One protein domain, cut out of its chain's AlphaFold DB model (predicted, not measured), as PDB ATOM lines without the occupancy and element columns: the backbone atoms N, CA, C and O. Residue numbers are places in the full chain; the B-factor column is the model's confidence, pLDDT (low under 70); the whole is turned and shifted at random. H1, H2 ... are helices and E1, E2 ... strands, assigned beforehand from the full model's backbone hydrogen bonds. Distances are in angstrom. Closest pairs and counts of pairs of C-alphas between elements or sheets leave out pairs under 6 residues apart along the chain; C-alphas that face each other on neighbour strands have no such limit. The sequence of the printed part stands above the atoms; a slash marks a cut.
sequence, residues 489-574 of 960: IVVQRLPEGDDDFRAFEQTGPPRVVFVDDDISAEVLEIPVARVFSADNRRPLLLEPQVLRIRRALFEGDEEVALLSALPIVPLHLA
ATOM      1  N   ILE A 489     208.475 260.281 191.624       90.94
ATOM      2  CA  ILE A 489     208.337 259.973 190.202       90.94
ATOM      3  C   ILE A 489     209.692 259.502 189.681       90.94
ATOM      4  O   ILE A 489     210.711 260.167 189.872       90.94
ATOM      5  N   VAL A 490     209.694 258.353 189.019       92.69
ATOM      6  CA  VAL A 490     210.863 257.738 188.397       92.69
ATOM      7  C   VAL A 490     210.697 257.801 186.890       92.69
ATOM      8  O   VAL A 490     209.639 257.461 186.360       92.69
ATOM      9  N   VAL A 491     211.757 258.219 186.212       92.44
ATOM     10  CA  VAL A 491     211.811 258.359 184.764       92.44
ATOM     11  C   VAL A 491     212.671 257.246 184.178       92.44
ATOM     12  O   VAL A 491     213.764 256.964 184.665       92.44
ATOM     13  N   GLN A 492     212.173 256.613 183.121       90.94
ATOM     14  CA  GLN A 492     212.876 255.625 182.321       90.94
ATOM     15  C   GLN A 492     213.219 256.222 180.952       90.94
ATOM     16  O   GLN A 492     212.334 256.676 180.218       90.94
ATOM     17  N   ARG A 493     214.507 256.171 180.611       86.31
ATOM     18  CA  ARG A 493     215.072 256.503 179.303       86.31
ATOM     19  C   ARG A 493     214.965 255.288 178.395       86.31
ATOM     20  O   ARG A 493     215.344 254.180 178.785       86.31
ATOM     21  N   LEU A 494     214.430 255.484 177.197       75.44
ATOM     22  CA  LEU A 494     214.248 254.395 176.248       75.44
ATOM     23  C   LEU A 494     215.488 254.242 175.363       75.44
ATOM     24  O   LEU A 494     215.909 255.212 174.742       75.44
ATOM     25  N   PRO A 495     216.061 253.031 175.266       55.47
ATOM     26  CA  PRO A 495     217.219 252.779 174.414       55.47
ATOM     27  C   PRO A 495     216.878 252.724 172.912       55.47
ATOM     28  O   PRO A 495     217.788 252.699 172.092       55.47
ATOM     29  N   GLU A 496     215.592 252.696 172.537       53.44
ATOM     30  CA  GLU A 496     215.113 252.378 171.177       53.44
ATOM     31  C   GLU A 496     214.931 253.589 170.234       53.44
ATOM     32  O   GLU A 496     214.266 253.469 169.213       53.44
ATOM     33  N   GLY A 497     215.542 254.743 170.520       51.75
ATOM     34  CA  GLY A 497     215.607 255.858 169.556       51.75
ATOM     35  C   GLY A 497     214.350 256.732 169.438       51.75
ATOM     36  O   GLY A 497     214.299 257.595 168.572       51.75
ATOM     37  N   ASP A 498     213.363 256.564 170.323       62.06
ATOM     38  CA  ASP A 498     212.166 257.422 170.375       62.06
ATOM     39  C   ASP A 498     212.419 258.792 171.061       62.06
ATOM     40  O   ASP A 498     211.505 259.611 171.140       62.06
ATOM     41  N   ASP A 499     213.636 259.063 171.562       66.94
ATOM     42  CA  ASP A 499     214.070 260.302 172.246       66.94
ATOM     43  C   ASP A 499     213.077 260.859 173.301       66.94
ATOM     44  O   ASP A 499     213.004 262.068 173.515       66.94
ATOM     45  N   ASP A 500     212.262 260.014 173.943       81.12
ATOM     46  CA  ASP A 500     211.262 260.437 174.935       81.12
ATOM     47  C   ASP A 500     211.273 259.542 176.186       81.12
ATOM     48  O   ASP A 500     211.866 258.460 176.225       81.12
ATOM     49  N   PHE A 501     210.605 260.019 177.233       86.69
ATOM     50  CA  PHE A 501     210.698 259.471 178.582       86.69
ATOM     51  C   PHE A 501     209.412 258.775 179.030       86.69
ATOM     52  O   PHE A 501     208.308 259.299 178.846       86.69
ATOM     53  N   ARG A 502     209.528 257.643 179.727       87.62
ATOM     54  CA  ARG A 502     208.405 257.061 180.487       87.62
ATOM     55  C   ARG A 502     208.525 257.466 181.946       87.62
ATOM     56  O   ARG A 502     209.624 257.437 182.483       87.62
ATOM     57  N   ALA A 503     207.421 257.816 182.591       89.50
ATOM     58  CA  ALA A 503     207.418 258.199 183.997       89.50
ATOM     59  C   ALA A 503     206.430 257.342 184.793       89.50
ATOM     60  O   ALA A 503     205.365 256.972 184.293       89.50
ATOM     61  N   PHE A 504     206.809 257.011 186.024       89.06
ATOM     62  CA  PHE A 504     206.057 256.130 186.911       89.06
ATOM     63  C   PHE A 504     206.150 256.617 188.356       89.06
ATOM     64  O   PHE A 504     207.147 257.224 188.737       89.06
ATOM     65  N   GLU A 505     205.162 256.293 189.189       87.56
ATOM     66  CA  GLU A 505     205.275 256.501 190.634       87.56
ATOM     67  C   GLU A 505     205.934 255.279 191.281       87.56
ATOM     68  O   GLU A 505     205.488 254.142 191.097       87.56
ATOM     69  N   GLN A 506     206.992 255.499 192.062       89.25
ATOM     70  CA  GLN A 506     207.632 254.439 192.834       89.25
ATOM     71  C   GLN A 506     206.732 254.011 194.001       89.25
ATOM     72  O   GLN A 506     206.402 254.817 194.870       89.25
ATOM     73  N   THR A 507     206.377 252.730 194.075       85.12
ATOM     74  CA  THR A 507     205.415 252.223 195.072       85.12
ATOM     75  C   THR A 507     206.074 251.655 196.326       85.12
ATOM     76  O   THR A 507     205.467 251.657 197.398       85.12
ATOM     77  N   GLY A 508     207.319 251.188 196.222       83.06
ATOM     78  CA  GLY A 508     208.037 250.526 197.312       83.06
ATOM     79  C   GLY A 508     209.553 250.729 197.263       83.06
ATOM     80  O   GLY A 508     210.068 251.360 196.336       83.06
ATOM     81  N   PRO A 509     210.291 250.240 198.275       83.25
ATOM     82  CA  PRO A 509     211.745 250.356 198.309       83.25
ATOM     83  C   PRO A 509     212.391 249.480 197.223       83.25
ATOM     84  O   PRO A 509     211.883 248.384 196.958       83.25
ATOM     85  N   PRO A 510     213.505 249.927 196.617       88.19
ATOM     86  CA  PRO A 510     214.227 249.126 195.639       88.19
ATOM     87  C   PRO A 510     214.886 247.910 196.307       88.19
ATOM     88  O   PRO A 510     215.212 247.940 197.497       88.19
ATOM     89  N   ARG A 511     215.079 246.827 195.550       85.44
ATOM     90  CA  ARG A 511     215.652 245.564 196.045       85.44
ATOM     91  C   ARG A 511     216.714 245.046 195.090       85.44
ATOM     92  O   ARG A 511     216.490 245.019 193.887       85.44
ATOM     93  N   VAL A 512     217.849 244.611 195.623       85.00
ATOM     94  CA  VAL A 512     218.866 243.910 194.831       85.00
ATOM     95  C   VAL A 512     218.495 242.431 194.776       85.00
ATOM     96  O   VAL A 512     218.261 241.814 195.817       85.00
ATOM     97  N   VAL A 513     218.408 241.883 193.568       82.69
ATOM     98  CA  VAL A 513     218.048 240.488 193.289       82.69
ATOM     99  C   VAL A 513     219.124 239.874 192.393       82.69
ATOM    100  O   VAL A 513     219.676 240.549 191.526       82.69
ATOM    101  N   PHE A 514     219.420 238.594 192.606       77.94
ATOM    102  CA  PHE A 514     220.321 237.809 191.763       77.94
ATOM    103  C   PHE A 514     219.498 237.066 190.709       77.94
ATOM    104  O   PHE A 514     218.497 236.432 191.054       77.94
ATOM    105  N   VAL A 515     219.881 237.179 189.439       65.44
ATOM    106  CA  VAL A 515     219.189 236.528 188.317       65.44
ATOM    107  C   VAL A 515     220.038 235.350 187.826       65.44
ATOM    108  O   VAL A 515     221.161 235.564 187.395       65.44
ATOM    109  N   ASP A 516     219.481 234.134 187.866       51.91
ATOM    110  CA  ASP A 516     220.126 232.843 187.540       51.91
ATOM    111  C   ASP A 516     221.318 232.437 188.447       51.91
ATOM    112  O   ASP A 516     221.816 233.229 189.242       51.91
ATOM    113  N   ASP A 517     221.771 231.173 188.356       45.31
ATOM    114  CA  ASP A 517     222.889 230.573 189.134       45.31
ATOM    115  C   ASP A 517     224.263 231.256 188.904       45.31
ATOM    116  O   ASP A 517     225.296 230.798 189.405       45.31
ATOM    117  N   ASP A 518     224.301 232.350 188.141       46.81
ATOM    118  CA  ASP A 518     225.494 233.139 187.881       46.81
ATOM    119  C   ASP A 518     225.539 234.329 188.854       46.81
ATOM    120  O   ASP A 518     224.829 235.326 188.717       46.81
ATOM    121  N   ILE A 519     226.409 234.229 189.863       46.94
ATOM    122  CA  ILE A 519     226.604 235.210 190.955       46.94
ATOM    123  C   ILE A 519     226.929 236.625 190.412       46.94
ATOM    124  O   ILE A 519     226.845 237.618 191.129       46.94
ATOM    125  N   SER A 520     227.280 236.730 189.127       52.56
ATOM    126  CA  SER A 520     227.619 237.965 188.422       52.56
ATOM    127  C   SER A 520     226.416 238.802 187.942       52.56
ATOM    128  O   SER A 520     226.593 239.979 187.621       52.56
ATOM    129  N   ALA A 521     225.190 238.263 187.928       63.84
ATOM    130  CA  ALA A 521     224.008 238.937 187.373       63.84
ATOM    131  C   ALA A 521     223.114 239.598 188.445       63.84
ATOM    132  O   ALA A 521     221.907 239.360 188.529       63.84
ATOM    133  N   GLU A 522     223.705 240.465 189.272       79.94
ATOM    134  CA  GLU A 522     222.947 241.325 190.190       79.94
ATOM    135  C   GLU A 522     222.112 242.374 189.430       79.94
ATOM    136  O   GLU A 522     222.583 243.049 188.504       79.94
ATOM    137  N   VAL A 523     220.858 242.549 189.851       87.31
ATOM    138  CA  VAL A 523     219.915 243.524 189.290       87.31
ATOM    139  C   VAL A 523     219.220 244.283 190.416       87.31
ATOM    140  O   VAL A 523     218.767 243.690 191.393       87.31
ATOM    141  N   LEU A 524     219.101 245.602 190.269       89.81
ATOM    142  CA  LEU A 524     218.288 246.437 191.143       89.81
ATOM    143  C   LEU A 524     216.863 246.496 190.588       89.81
ATOM    144  O   LEU A 524     216.634 247.049 189.510       89.81
ATOM    145  N   GLU A 525     215.919 245.939 191.334       91.94
ATOM    146  CA  GLU A 525     214.488 245.976 191.064       91.94
ATOM    147  C   GLU A 525     213.838 247.174 191.763       91.94
ATOM    148  O   GLU A 525     213.934 247.331 192.982       91.94
ATOM    149  N   ILE A 526     213.152 248.016 190.993       91.75
ATOM    150  CA  ILE A 526     212.468 249.219 191.469       91.75
ATOM    151  C   ILE A 526     210.966 249.023 191.231       91.75
ATOM    152  O   ILE A 526     210.525 249.050 190.077       91.75
ATOM    153  N   PRO A 527     210.166 248.801 192.288       89.94
ATOM    154  CA  PRO A 527     208.728 248.626 192.145       89.94
ATOM    155  C   PRO A 527     208.056 249.970 191.843       89.94
ATOM    156  O   PRO A 527     208.203 250.945 192.587       89.94
ATOM    157  N   VAL A 528     207.295 250.012 190.754       88.62
ATOM    158  CA  VAL A 528     206.609 251.204 190.253       88.62
ATOM    159  C   VAL A 528     205.163 250.889 189.868       88.62
ATOM    160  O   VAL A 528     204.784 249.731 189.696       88.62
ATOM    161  N   ALA A 529     204.339 251.920 189.730       80.69
ATOM    162  CA  ALA A 529     202.992 251.812 189.188       80.69
ATOM    163  C   ALA A 529     202.659 253.033 188.328       80.69
ATOM    164  O   ALA A 529     203.261 254.103 188.461       80.69
ATOM    165  N   ARG A 530     201.662 252.875 187.457       69.75
ATOM    166  CA  ARG A 530     201.017 254.005 186.784       69.75
ATOM    167  C   ARG A 530     199.827 254.448 187.621       69.75
ATOM    168  O   ARG A 530     198.981 253.633 187.984       69.75
ATOM    169  N   VAL A 531     199.780 255.733 187.940       57.38
ATOM    170  CA  VAL A 531     198.706 256.311 188.749       57.38
ATOM    171  C   VAL A 531     197.642 256.834 187.803       57.38
ATOM    172  O   VAL A 531     197.926 257.716 187.000       57.38
ATOM    173  N   PHE A 532     196.423 256.309 187.911       52.12
ATOM    174  CA  PHE A 532     195.240 256.927 187.323       52.12
ATOM    175  C   PHE A 532     194.245 257.241 188.441       52.12
ATOM    176  O   PHE A 532     193.706 256.348 189.097       52.12
ATOM    177  N   SER A 533     194.010 258.529 188.676       41.09
ATOM    178  CA  SER A 533     192.956 259.020 189.562       41.09
ATOM    179  C   SER A 533     192.031 259.909 188.740       41.09
ATOM    180  O   SER A 533     192.297 261.096 188.606       41.09
ATOM    181  N   ALA A 534     190.973 259.334 188.166       38.38
ATOM    182  CA  ALA A 534     189.866 260.134 187.633       38.38
ATOM    183  C   ALA A 534     189.019 260.651 188.807       38.38
ATOM    184  O   ALA A 534     188.922 261.845 189.058       38.38
ATOM    185  N   ASP A 535     188.593 259.750 189.691       37.53
ATOM    186  CA  ASP A 535     187.912 260.153 190.910       37.53
ATOM    187  C   ASP A 535     188.917 260.438 192.025       37.53
ATOM    188  O   ASP A 535     189.595 259.528 192.510       37.53
ATOM    189  N   ASN A 536     188.902 261.666 192.550       38.97
ATOM    190  CA  ASN A 536     189.550 262.113 193.798       38.97
ATOM    191  C   ASN A 536     189.091 261.328 195.064       38.97
ATOM    192  O   ASN A 536     189.110 261.829 196.190       38.97
ATOM    193  N   ARG A 537     188.603 260.094 194.895       35.78
ATOM    194  CA  ARG A 537     188.123 259.175 195.923       35.78
ATOM    195  C   ARG A 537     188.974 257.914 196.055       35.78
ATOM    196  O   ARG A 537     188.996 257.400 197.172       35.78
ATOM    197  N   ARG A 538     189.682 257.435 195.015       29.83
ATOM    198  CA  ARG A 538     190.696 256.354 195.110       29.83
ATOM    199  C   ARG A 538     191.674 256.393 193.920       29.83
ATOM    200  O   ARG A 538     191.199 256.331 192.791       29.83
ATOM    201  N   PRO A 539     193.004 256.382 194.137       33.66
ATOM    202  CA  PRO A 539     193.939 256.068 193.062       33.66
ATOM    203  C   PRO A 539     193.686 254.623 192.616       33.66
ATOM    204  O   PRO A 539     193.805 253.693 193.419       33.66
ATOM    205  N   LEU A 540     193.307 254.420 191.355       38.03
ATOM    206  CA  LEU A 540     193.358 253.096 190.746       38.03
ATOM    207  C   LEU A 540     194.843 252.818 190.499       38.03
ATOM    208  O   LEU A 540     195.408 253.235 189.492       38.03
ATOM    209  N   LEU A 541     195.494 252.179 191.474       39.66
ATOM    210  CA  LEU A 541     196.796 251.549 191.276       39.66
ATOM    211  C   LEU A 541     196.607 250.477 190.197       39.66
ATOM    212  O   LEU A 541     196.112 249.385 190.479       39.66
ATOM    213  N   LEU A 542     196.932 250.823 188.952       52.06
ATOM    214  CA  LEU A 542     197.097 249.849 187.881       52.06
ATOM    215  C   LEU A 542     198.346 249.008 188.166       52.06
ATOM    216  O   LEU A 542     199.234 249.435 188.904       52.06
ATOM    217  N   GLU A 543     198.343 247.790 187.621       52.94
ATOM    218  CA  GLU A 543     199.214 246.662 187.968       52.94
ATOM    219  C   GLU A 543     200.641 247.057 188.395       52.94
ATOM    220  O   GLU A 543     201.316 247.794 187.669       52.94
ATOM    221  N   PRO A 544     201.131 246.552 189.543       67.25
ATOM    222  CA  PRO A 544     202.499 246.802 189.979       67.25
ATOM    223  C   PRO A 544     203.486 246.297 188.921       67.25
ATOM    224  O   PRO A 544     203.440 245.138 188.508       67.25
ATOM    225  N   GLN A 545     204.385 247.178 188.493       82.12
ATOM    226  CA  GLN A 545     205.475 246.879 187.570       82.12
ATOM    227  C   GLN A 545     206.814 246.973 188.299       82.12
ATOM    228  O   GLN A 545     206.927 247.584 189.361       82.12
ATOM    229  N   VAL A 546     207.847 246.365 187.722       88.12
ATOM    230  CA  VAL A 546     209.205 246.408 188.267       88.12
ATOM    231  C   VAL A 546     210.158 246.858 187.172       88.12
ATOM    232  O   VAL A 546     210.325 246.171 186.164       88.12
ATOM    233  N   LEU A 547     210.786 248.013 187.379       89.38
ATOM    234  CA  LEU A 547     211.881 248.489 186.538       89.38
ATOM    235  C   LEU A 547     213.200 247.886 187.029       89.38
ATOM    236  O   LEU A 547     213.357 247.616 188.218       89.38
ATOM    237  N   ARG A 548     214.149 247.655 186.116       90.00
ATOM    238  CA  ARG A 548     215.389 246.922 186.410       90.00
ATOM    239  C   ARG A 548     216.627 247.670 185.933       90.00
ATOM    240  O   ARG A 548     216.724 247.996 184.751       90.00
ATOM    241  N   ILE A 549     217.595 247.866 186.827       89.56
ATOM    242  CA  ILE A 549     218.940 248.363 186.498       89.56
ATOM    243  C   ILE A 549     219.935 247.218 186.688       89.56
ATOM    244  O   ILE A 549     220.006 246.627 187.764       89.56
ATOM    245  N   ARG A 550     220.697 246.883 185.643       86.75
ATOM    246  CA  ARG A 550     221.684 245.790 185.683       86.75
ATOM    247  C   ARG A 550     223.006 246.263 186.287       86.75
ATOM    248  O   ARG A 550     223.464 247.353 185.941       86.75
ATOM    249  N   ARG A 551     223.662 245.410 187.084       86.12
ATOM    250  CA  ARG A 551     224.999 245.691 187.637       86.12
ATOM    251  C   ARG A 551     226.070 245.895 186.562       86.12
ATOM    252  O   ARG A 551     226.967 246.702 186.767       86.12
ATOM    253  N   ALA A 552     225.929 245.260 185.397       81.88
ATOM    254  CA  ALA A 552     226.848 245.404 184.259       81.88
ATOM    255  C   ALA A 552     227.068 246.863 183.794       81.88
ATOM    256  O   ALA A 552     228.064 247.179 183.153       81.88
ATOM    257  N   LEU A 553     226.159 247.786 184.133       82.00
ATOM    258  CA  LEU A 553     226.317 249.218 183.840       82.00
ATOM    259  C   LEU A 553     227.411 249.904 184.679       82.00
ATOM    260  O   LEU A 553     227.752 251.051 184.403       82.00
ATOM    261  N   PHE A 554     227.942 249.222 185.695       84.88
ATOM    262  CA  PHE A 554     228.937 249.729 186.641       84.88
ATOM    263  C   PHE A 554     230.295 249.017 186.482       84.88
ATOM    264  O   PHE A 554     231.093 249.003 187.411       84.88
ATOM    265  N   GLU A 555     230.572 248.405 185.326       68.00
ATOM    266  CA  GLU A 555     231.839 247.708 185.057       68.00
ATOM    267  C   GLU A 555     233.011 248.695 184.848       68.00
ATOM    268  O   GLU A 555     232.959 249.571 183.984       68.00
ATOM    269  N   GLY A 556     234.090 248.552 185.632       64.81
ATOM    270  CA  GLY A 556     235.319 249.357 185.543       64.81
ATOM    271  C   GLY A 556     236.058 249.492 186.884       64.81
ATOM    272  O   GLY A 556     235.531 249.091 187.916       64.81
ATOM    273  N   ASP A 557     237.259 250.087 186.881       54.94
ATOM    274  CA  ASP A 557     238.112 250.233 188.083       54.94
ATOM    275  C   ASP A 557     237.471 251.077 189.210       54.94
ATOM    276  O   ASP A 557     237.845 250.933 190.371       54.94
ATOM    277  N   GLU A 558     236.512 251.955 188.884       64.31
ATOM    278  CA  GLU A 558     235.838 252.842 189.849       64.31
ATOM    279  C   GLU A 558     234.432 252.367 190.274       64.31
ATOM    280  O   GLU A 558     233.878 252.943 191.203       64.31
ATOM    281  N   GLU A 559     233.836 251.352 189.626       79.50
ATOM    282  CA  GLU A 559     232.455 250.863 189.875       79.50
ATOM    283  C   GLU A 559     231.356 251.960 189.950       79.50
ATOM    284  O   GLU A 559     230.407 251.891 190.742       79.50
ATOM    285  N   VAL A 560     231.477 253.012 189.131       84.88
ATOM    286  CA  VAL A 560     230.635 254.220 189.186       84.88
ATOM    287  C   VAL A 560     230.038 254.549 187.812       84.88
ATOM    288  O   VAL A 560     230.731 254.493 186.799       84.88
ATOM    289  N   ALA A 561     228.767 254.965 187.786       85.69
ATOM    290  CA  ALA A 561     228.044 255.397 186.588       85.69
ATOM    291  C   ALA A 561     227.581 256.865 186.686       85.69
ATOM    292  O   ALA A 561     227.335 257.387 187.776       85.69
ATOM    293  N   LEU A 562     227.442 257.535 185.538       87.81
ATOM    294  CA  LEU A 562     226.827 258.867 185.435       87.81
ATOM    295  C   LEU A 562     225.298 258.752 185.491       87.81
ATOM    296  O   LEU A 562     224.728 257.908 184.801       87.81
ATOM    297  N   LEU A 563     224.627 259.641 186.230       87.06
ATOM    298  CA  LEU A 563     223.159 259.673 186.317       87.06
ATOM    299  C   LEU A 563     222.494 259.838 184.940       87.06
ATOM    300  O   LEU A 563     221.468 259.216 184.670       87.06
ATOM    301  N   SER A 564     223.096 260.613 184.035       84.44
ATOM    302  CA  SER A 564     222.607 260.786 182.660       84.44
ATOM    303  C   SER A 564     222.708 259.515 181.807       84.44
ATOM    304  O   SER A 564     221.915 259.331 180.889       84.44
ATOM    305  N   ALA A 565     223.645 258.615 182.120       85.38
ATOM    306  CA  ALA A 565     223.825 257.348 181.411       85.38
ATOM    307  C   ALA A 565     222.933 256.220 181.957       85.38
ATOM    308  O   ALA A 565     222.802 255.174 181.320       85.38
ATOM    309  N   LEU A 566     222.325 256.401 183.135       88.56
ATOM    310  CA  LEU A 566     221.443 255.393 183.711       88.56
ATOM    311  C   LEU A 566     220.122 255.305 182.934       88.56
ATOM    312  O   LEU A 566     219.536 256.329 182.589       88.56
ATOM    313  N   PRO A 567     219.581 254.097 182.709       88.69
ATOM    314  CA  PRO A 567     218.304 253.942 182.018       88.69
ATOM    315  C   PRO A 567     217.117 254.391 182.874       88.69
ATOM    316  O   PRO A 567     216.053 254.666 182.336       88.69
ATOM    317  N   ILE A 568     217.258 254.420 184.202       92.38
ATOM    318  CA  ILE A 568     216.177 254.709 185.147       92.38
ATOM    319  C   ILE A 568     216.726 255.629 186.238       92.38
ATOM    320  O   ILE A 568     217.716 255.277 186.882       92.38
ATOM    321  N   VAL A 569     216.094 256.785 186.447       92.94
ATOM    322  CA  VAL A 569     216.528 257.812 187.411       92.94
ATOM    323  C   VAL A 569     215.306 258.511 188.025       92.94
ATOM    324  O   VAL A 569     214.303 258.700 187.334       92.94
ATOM    325  N   PRO A 570     215.334 258.899 189.312       93.19
ATOM    326  CA  PRO A 570     214.306 259.764 189.894       93.19
ATOM    327  C   PRO A 570     214.191 261.100 189.146       93.19
ATOM    328  O   PRO A 570     215.205 261.713 188.830       93.19
ATOM    329  N   LEU A 571     212.971 261.599 188.921       92.06
ATOM    330  CA  LEU A 571     212.723 262.826 188.146       92.06
ATOM    331  C   LEU A 571     213.520 264.032 188.672       92.06
ATOM    332  O   LEU A 571     214.077 264.789 187.891       92.06
ATOM    333  N   HIS A 572     213.646 264.174 189.994       88.31
ATOM    334  CA  HIS A 572     214.380 265.284 190.614       88.31
ATOM    335  C   HIS A 572     215.905 265.250 190.378       88.31
ATOM    336  O   HIS A 572     216.579 266.231 190.677       88.31
ATOM    337  N   LEU A 573     216.444 264.134 189.873       89.44
ATOM    338  CA  LEU A 573     217.851 263.963 189.486       89.44
ATOM    339  C   LEU A 573     218.032 263.868 187.959       89.44
ATOM    340  O   LEU A 573     219.150 263.668 187.485       89.44
ATOM    341  N   ALA A 574     216.949 263.956 187.183       88.25
ATOM    342  CA  ALA A 574     216.980 263.872 185.729       88.25
ATOM    343  C   ALA A 574     217.086 265.280 185.119       88.25
ATOM    344  O   ALA A 574     216.081 265.927 184.851       88.25
TER     345      ALA A 574
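This is residues 489 to 574 of the 960 residues of a protein of Chaetomium globosum (strain ATCC 6205 / CBS 148.51 / DSM 1962 / NBRC 6347 / NRRL 1970) (UniProt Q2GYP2). Look for one strongly twisted, branched sheet that folds back on itself: E7, E1 and E2 make one part, the hairpins of E3, E4 and E5 the other, and the end of E2 joins them by pairing with the end of E4. A long arm, residues 530 to 544, reaches out at one end of the longest axis, and the link after the short H1 makes the other end. The printed part has 86 residues, with seven named strands and one named helix in the order E1 E2 E3 E4 E5 H1 E6 E7; each neighbour pair of strands is antiparallel. It is mostly strand, though 39 residues are in named elements, under half. The whole is loose and elongated, with a radius of gyration of the C-alphas of 15.1 A and spans of 51 by 31 by 22 A.

Start with E1, residues 489 to 493, and E2, residues 501 to 506, an antiparallel hairpin at 146 degrees; N 490 and O 504 are 2.8 A apart. E2 pairs antiparallel with E4, residues 522 to 529, where N 529 and O 505 are 2.9 A apart. E3, residues 511 to 514, lies on the same side of E4 as E2, with N 525 and O 511 at 2.8 A. On the other side is E5, residues 545 to 550, with N 526 and O 547 at 2.8 A; E3 E4 E5 form a meander, each strand the antiparallel neighbour of the one before. H1, residues 551 to 554, only grazes the sheet with residues 551 to 552; it is too short for an O i to N i+4 pair, and its one O i to N i+3 pair is within hydrogen-bond range. E6, residues 560 to 562, pairs with no named strand; its closest C-alpha to H1 is that of Val 560, 5.4 A from that of Phe 554. E7, residues 568 to 570, is an edge strand antiparallel to E1, with N 491 and O 569 at 2.8 A; its closest C-alphas with E5, those of Ile 568 and Ile 549, are 7.1 A apart.

Find C-alpha 489 at (208.337, 259.973, 190.202), where E1 begins and runs 13.3 A. E2 covers 15.4 A and E3 10.0 A. E4, the longest, runs 22.6 A to C-alpha 529 at (202.992, 251.812, 189.188), and E5 16.4 A. E7 ends at C-alpha 570, (214.306, 259.764, 189.894).

The two farthest C-alphas, those of Arg 537 and Asp 557, are 51.4 A apart. The printed part has no cut. The link from E4 to E5 is long. Confidence is under 70 at residues 495 to 499, 515 to 521, 530 to 544 and 555 to 558.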